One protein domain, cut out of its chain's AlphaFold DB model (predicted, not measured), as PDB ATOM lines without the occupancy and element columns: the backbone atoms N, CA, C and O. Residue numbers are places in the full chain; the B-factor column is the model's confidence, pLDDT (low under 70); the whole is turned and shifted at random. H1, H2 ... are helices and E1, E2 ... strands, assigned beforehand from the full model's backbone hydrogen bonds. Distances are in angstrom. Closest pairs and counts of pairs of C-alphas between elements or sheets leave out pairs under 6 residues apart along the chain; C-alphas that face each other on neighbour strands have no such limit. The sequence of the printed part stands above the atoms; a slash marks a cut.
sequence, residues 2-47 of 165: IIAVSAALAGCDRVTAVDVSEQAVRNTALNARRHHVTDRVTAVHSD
ATOM      1  N   ILE A   2     202.244 106.996 126.673       93.44
ATOM      2  CA  ILE A   2     201.459 107.357 125.478       93.44
ATOM      3  C   ILE A   2     200.152 108.051 125.873       93.44
ATOM      4  O   ILE A   2     199.882 109.135 125.387       93.44
ATOM      5  N   ILE A   3     199.426 107.502 126.855       94.75
ATOM      6  CA  ILE A   3     198.182 108.076 127.393       94.75
ATOM      7  C   ILE A   3     198.394 109.515 127.885       94.75
ATOM      8  O   ILE A   3     197.619 110.397 127.538       94.75
ATOM      9  N   ALA A   4     199.459 109.760 128.655       96.38
ATOM     10  CA  ALA A   4     199.752 111.083 129.204       96.38
ATOM     11  C   ALA A   4     200.022 112.122 128.105       96.38
ATOM     12  O   ALA A   4     199.496 113.231 128.147       96.38
ATOM     13  N   VAL A   5     200.807 111.747 127.091       97.25
ATOM     14  CA  VAL A   5     201.075 112.612 125.937       97.25
ATOM     15  C   VAL A   5     199.816 112.815 125.099       97.25
ATOM     16  O   VAL A   5     199.527 113.941 124.712       97.25
ATOM     17  N   SER A   6     199.030 111.764 124.858       97.50
ATOM     18  CA  SER A   6     197.755 111.867 124.146       97.50
ATOM     19  C   SER A   6     196.775 112.800 124.856       97.50
ATOM     20  O   SER A   6     196.121 113.585 124.184       97.50
ATOM     21  N   ALA A   7     196.705 112.765 126.190       96.88
ATOM     22  CA  ALA A   7     195.874 113.680 126.970       96.88
ATOM     23  C   ALA A   7     196.323 115.140 126.797       96.88
ATOM     24  O   ALA A   7     195.503 116.004 126.498       96.88
ATOM     25  N   ALA A   8     197.629 115.412 126.898       97.88
ATOM     26  CA  ALA A   8     198.162 116.757 126.676       97.88
ATOM     27  C   ALA A   8     197.891 117.263 125.247       97.88
ATOM     28  O   ALA A   8     197.460 118.397 125.064       97.88
ATOM     29  N   LEU A   9     198.072 116.410 124.233       97.62
ATOM     30  CA  LEU A   9     197.768 116.742 122.834       97.62
ATOM     31  C   LEU A   9     196.264 116.923 122.572       97.62
ATOM     32  O   LEU A   9     195.893 117.654 121.659       97.62
ATOM     33  N   ALA A  10     195.407 116.279 123.364       97.25
ATOM     34  CA  ALA A  10     193.956 116.440 123.308       97.25
ATOM     35  C   ALA A  10     193.451 117.696 124.047       97.25
ATOM     36  O   ALA A  10     192.244 117.932 124.070       97.25
ATOM     37  N   GLY A  11     194.349 118.499 124.628       96.38
ATOM     38  CA  GLY A  11     194.016 119.777 125.261       96.38
ATOM     39  C   GLY A  11     194.000 119.763 126.789       96.38
ATOM     40  O   GLY A  11     193.550 120.734 127.383       96.38
ATOM     41  N   CYS A  12     194.483 118.708 127.455       97.25
ATOM     42  CA  CYS A  12     194.680 118.771 128.905       97.25
ATOM     43  C   CYS A  12     195.827 119.733 129.246       97.25
ATOM     44  O   CYS A  12     196.980 119.462 128.907       97.25
ATOM     45  N   ASP A  13     195.524 120.803 129.982       96.00
ATOM     46  CA  ASP A  13     196.504 121.833 130.362       96.00
ATOM     47  C   ASP A  13     197.575 121.330 131.339       96.00
ATOM     48  O   ASP A  13     198.696 121.836 131.356       96.00
ATOM     49  N   ARG A  14     197.253 120.311 132.147       97.56
ATOM     50  CA  ARG A  14     198.170 119.707 133.120       97.56
ATOM     51  C   ARG A  14     197.946 118.204 133.229       97.56
ATOM     52  O   ARG A  14     196.833 117.755 133.490       97.56
ATOM     53  N   VAL A  15     199.017 117.428 133.081       98.31
ATOM     54  CA  VAL A  15     199.003 115.964 133.165       98.31
ATOM     55  C   VAL A  15     200.119 115.487 134.092       98.31
ATOM     56  O   VAL A  15     201.301 115.634 133.782       98.31
ATOM     57  N   THR A  16     199.747 114.851 135.201       98.25
ATOM     58  CA  THR A  16     200.687 114.150 136.086       98.25
ATOM     59  C   THR A  16     200.650 112.660 135.764       98.25
ATOM     60  O   THR A  16     199.646 111.990 135.988       98.25
ATOM     61  N   ALA A  17     201.743 112.136 135.216       97.44
ATOM     62  CA  ALA A  17     201.903 110.728 134.889       97.44
ATOM     63  C   ALA A  17     202.775 110.043 135.944       97.44
ATOM     64  O   ALA A  17     203.958 110.358 136.073       97.44
ATOM     65  N   VAL A  18     202.195 109.094 136.675       96.38
ATOM     66  CA  VAL A  18     202.891 108.317 137.704       96.38
ATOM     67  C   VAL A  18     203.170 106.897 137.225       96.38
ATOM     68  O   VAL A  18     202.351 106.313 136.518       96.38
ATOM     69  N   ASP A  19     204.319 106.347 137.605       93.75
ATOM     70  CA  ASP A  19     204.659 104.943 137.362       93.75
ATOM     71  C   ASP A  19     205.654 104.447 138.425       93.75
ATOM     72  O   ASP A  19     206.504 105.218 138.879       93.75
ATOM     73  N   VAL A  20     205.566 103.169 138.805       91.19
ATOM     74  CA  VAL A  20     206.483 102.518 139.762       91.19
ATOM     75  C   VAL A  20     207.816 102.132 139.109       91.19
ATOM     76  O   VAL A  20     208.795 101.842 139.787       91.19
ATOM     77  N   SER A  21     207.883 102.113 137.776       90.69
ATOM     78  CA  SER A  21     209.105 101.847 137.026       90.69
ATOM     79  C   SER A  21     209.809 103.147 136.651       90.69
ATOM     80  O   SER A  21     209.334 103.913 135.809       90.69
ATOM     81  N   GLU A  22     211.019 103.361 137.173       92.31
ATOM     82  CA  GLU A  22     211.861 104.489 136.749       92.31
ATOM     83  C   GLU A  22     212.081 104.534 135.230       92.31
ATOM     84  O   GLU A  22     212.168 105.612 134.638       92.31
ATOM     85  N   GLN A  23     212.161 103.374 134.573       91.69
ATOM     86  CA  GLN A  23     212.328 103.306 133.122       91.69
ATOM     87  C   GLN A  23     211.086 103.841 132.398       91.69
ATOM     88  O   GLN A  23     211.214 104.588 131.425       91.69
ATOM     89  N   ALA A  24     209.887 103.523 132.891       91.88
ATOM     90  CA  ALA A  24     208.633 104.026 132.337       91.88
ATOM     91  C   ALA A  24     208.467 105.540 132.559       91.88
ATOM     92  O   ALA A  24     207.989 106.248 131.663       91.88
ATOM     93  N   VAL A  25     208.936 106.059 133.698       95.62
ATOM     94  CA  VAL A  25     208.998 107.504 133.983       95.62
ATOM     95  C   VAL A  25     209.924 108.209 132.993       95.62
ATOM     96  O   VAL A  25     209.504 109.159 132.328       95.62
ATOM     97  N   ARG A  26     211.155 107.706 132.810       96.19
ATOM     98  CA  ARG A  26     212.118 108.249 131.832       96.19
ATOM     99  C   ARG A  26     211.550 108.211 130.414       96.19
ATOM    100  O   ARG A  26     211.605 109.211 129.704       96.19
ATOM    101  N   ASN A  27     210.935 107.096 130.021       95.94
ATOM    102  CA  ASN A  27     210.274 106.968 128.724       95.94
ATOM    103  C   ASN A  27     209.128 107.982 128.561       95.94
ATOM    104  O   ASN A  27     208.951 108.568 127.496       95.94
ATOM    105  N   THR A  28     208.342 108.237 129.607       97.19
ATOM    106  CA  THR A  28     207.274 109.248 129.563       97.19
ATOM    107  C   THR A  28     207.838 110.656 129.377       97.19
ATOM    108  O   THR A  28     207.342 111.380 128.518       97.19
ATOM    109  N   ALA A  29     208.921 111.009 130.072       97.94
ATOM    110  CA  ALA A  29     209.599 112.291 129.886       97.94
ATOM    111  C   ALA A  29     210.184 112.455 128.467       97.94
ATOM    112  O   ALA A  29     210.072 113.524 127.868       97.94
ATOM    113  N   LEU A  30     210.765 111.393 127.896       98.00
ATOM    114  CA  LEU A  30     211.248 111.395 126.508       98.00
ATOM    115  C   LEU A  30     210.105 111.583 125.504       98.00
ATOM    116  O   LEU A  30     210.240 112.372 124.571       98.00
ATOM    117  N   ASN A  31     208.963 110.921 125.713       97.81
ATOM    118  CA  ASN A  31     207.787 111.108 124.860       97.81
ATOM    119  C   ASN A  31     207.226 112.534 124.976       97.81
ATOM    120  O   ASN A  31     206.912 113.141 123.957       97.81
ATOM    121  N   ALA A  32     207.171 113.108 126.180       98.19
ATOM    122  CA  ALA A  32     206.748 114.496 126.359       98.19
ATOM    123  C   ALA A  32     207.653 115.478 125.595       98.19
ATOM    124  O   ALA A  32     207.151 116.377 124.922       98.19
ATOM    125  N   ARG A  33     208.980 115.266 125.625       98.19
ATOM    126  CA  ARG A  33     209.946 116.046 124.827       98.19
ATOM    127  C   ARG A  33     209.718 115.877 123.330       98.19
ATOM    128  O   ARG A  33     209.638 116.869 122.616       98.19
ATOM    129  N   ARG A  34     209.583 114.631 122.867       97.94
ATOM    130  CA  ARG A  34     209.383 114.294 121.450       97.94
ATOM    131  C   ARG A  34     208.130 114.938 120.857       97.94
ATOM    132  O   ARG A  34     208.126 115.268 119.680       97.94
ATOM    133  N   HIS A  35     207.082 115.087 121.660       98.06
ATOM    134  CA  HIS A  35     205.799 115.640 121.234       98.06
ATOM    135  C   HIS A  35     205.594 117.103 121.646       98.06
ATOM    136  O   HIS A  35     204.497 117.618 121.470       98.06
ATOM    137  N   HIS A  36     206.632 117.772 122.160       97.94
ATOM    138  CA  HIS A  36     206.599 119.189 122.538       97.94
ATOM    139  C   HIS A  36     205.508 119.547 123.567       97.94
ATOM    140  O   HIS A  36     204.885 120.598 123.476       97.94
ATOM    141  N   VAL A  37     205.293 118.673 124.559       98.44
ATOM    142  CA  VAL A  37     204.292 118.851 125.635       98.44
ATOM    143  C   VAL A  37     204.914 118.831 127.038       98.44
ATOM    144  O   VAL A  37     204.265 118.477 128.021       98.44
ATOM    145  N   THR A  38     206.203 119.160 127.161       97.88
ATOM    146  CA  THR A  38     206.925 119.161 128.452       97.88
ATOM    147  C   THR A  38     206.454 120.233 129.428       97.88
ATOM    148  O   THR A  38     206.728 120.128 130.616       97.88
ATOM    149  N   ASP A  39     205.781 121.263 128.929       97.75
ATOM    150  CA  ASP A  39     205.112 122.306 129.706       97.75
ATOM    151  C   ASP A  39     203.835 121.800 130.398       97.75
ATOM    152  O   ASP A  39     203.442 122.348 131.424       97.75
ATOM    153  N   ARG A  40     203.216 120.733 129.872       98.19
ATOM    154  CA  ARG A  40     201.953 120.168 130.379       98.19
ATOM    155  C   ARG A  40     202.123 118.824 131.082       98.19
ATOM    156  O   ARG A  40     201.375 118.522 132.010       98.19
ATOM    157  N   VAL A  41     203.079 117.997 130.650       98.38
ATOM    158  CA  VAL A  41     203.272 116.628 131.159       98.38
ATOM    159  C   VAL A  41     204.408 116.565 132.176       98.38
ATOM    160  O   VAL A  41     205.577 116.731 131.831       98.38
ATOM    161  N   THR A  42     204.072 116.200 133.412       98.00
ATOM    162  CA  THR A  42     205.035 115.874 134.473       98.00
ATOM    163  C   THR A  42     205.061 114.366 134.704       98.00
ATOM    164  O   THR A  42     204.023 113.760 134.956       98.00
ATOM    165  N   ALA A  43     206.242 113.746 134.626       97.69
ATOM    166  CA  ALA A  43     206.430 112.321 134.906       97.69
ATOM    167  C   ALA A  43     207.049 112.123 136.299       97.69
ATOM    168  O   ALA A  43     208.093 112.705 136.593       97.69
ATOM    169  N   VAL A  44     206.431 111.291 137.138       97.38
ATOM    170  CA  VAL A  44     206.821 111.094 138.542       97.38
ATOM    171  C   VAL A  44     206.992 109.604 138.837       97.38
ATOM    172  O   VAL A  44     206.094 108.805 138.586       97.38
ATOM    173  N   HIS A  45     208.138 109.227 139.403       96.88
ATOM    174  CA  HIS A  45     208.335 107.887 139.958       96.88
ATOM    175  C   HIS A  45     207.551 107.764 141.267       96.88
ATOM    176  O   HIS A  45     207.857 108.464 142.234       96.88
ATOM    177  N   SER A  46     206.511 106.933 141.269       94.75
ATOM    178  CA  SER A  46     205.556 106.811 142.370       94.75
ATOM    179  C   SER A  46     204.862 105.455 142.340       94.75
ATOM    180  O   SER A  46     204.493 104.963 141.277       94.75
ATOM    181  N   ASP A  47     204.621 104.887 143.518       93.19
ATOM    182  CA  ASP A  47     203.660 103.799 143.687       93.19
ATOM    183  C   ASP A  47     202.264 104.403 143.886       93.19
ATOM    184  O   ASP A  47     201.990 105.020 144.923       93.19
TER     185      ASP A  47
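This is residues 2 to 47 of the 165 residues of the protein "Methyltransferase" of Streptomyces sp. SID6013 (UniProt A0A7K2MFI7). Two parallel strands, E1 and E2, lie side by side, with H1 and the longer H2 packed next to each other over one face of the pair. The printed part has 46 residues, mixed in class, in the order H1, E1, H2, E2. It is compact, with a radius of gyration of the C-alphas of 9.5 A, and spans 26 by 18 by 15 A.

H1 is residues 2 to 9, from C-alpha 2 at (201.459, 107.357, 125.478). E1 is residues 15 to 19. H2, residues 22 to 34, is 18.3 A long. E2, residues 41 to 45, ends at C-alpha 45 (208.335, 107.887, 139.958).

H1 touches residues 28 to 32 of H2, closest at the C-alphas of Val 5 and Ala 32, 6.0 A. They run the same way at a shallow tilt of 33 degrees, only just short of steep. E1 and E2 are parallel neighbours at 23 degrees; N 17 and O 42 are 2.8 A apart, within hydrogen-bond range. E1, H2 and E2 form a strand-helix-strand unit, parallel strands joined through a helix, its crossover right-handed. The closest C-alphas of H2 and E2, Val 25 and Ala 43, are 5.5 A apart. In H1 and H2 every O i to N i+4 pair is within hydrogen-bond range.

The C-alphas of His 36 and Asp 47 are farthest apart, 26.3 A. The printed part has no cut and no long link; no printed residue is under 70 in pLDDT.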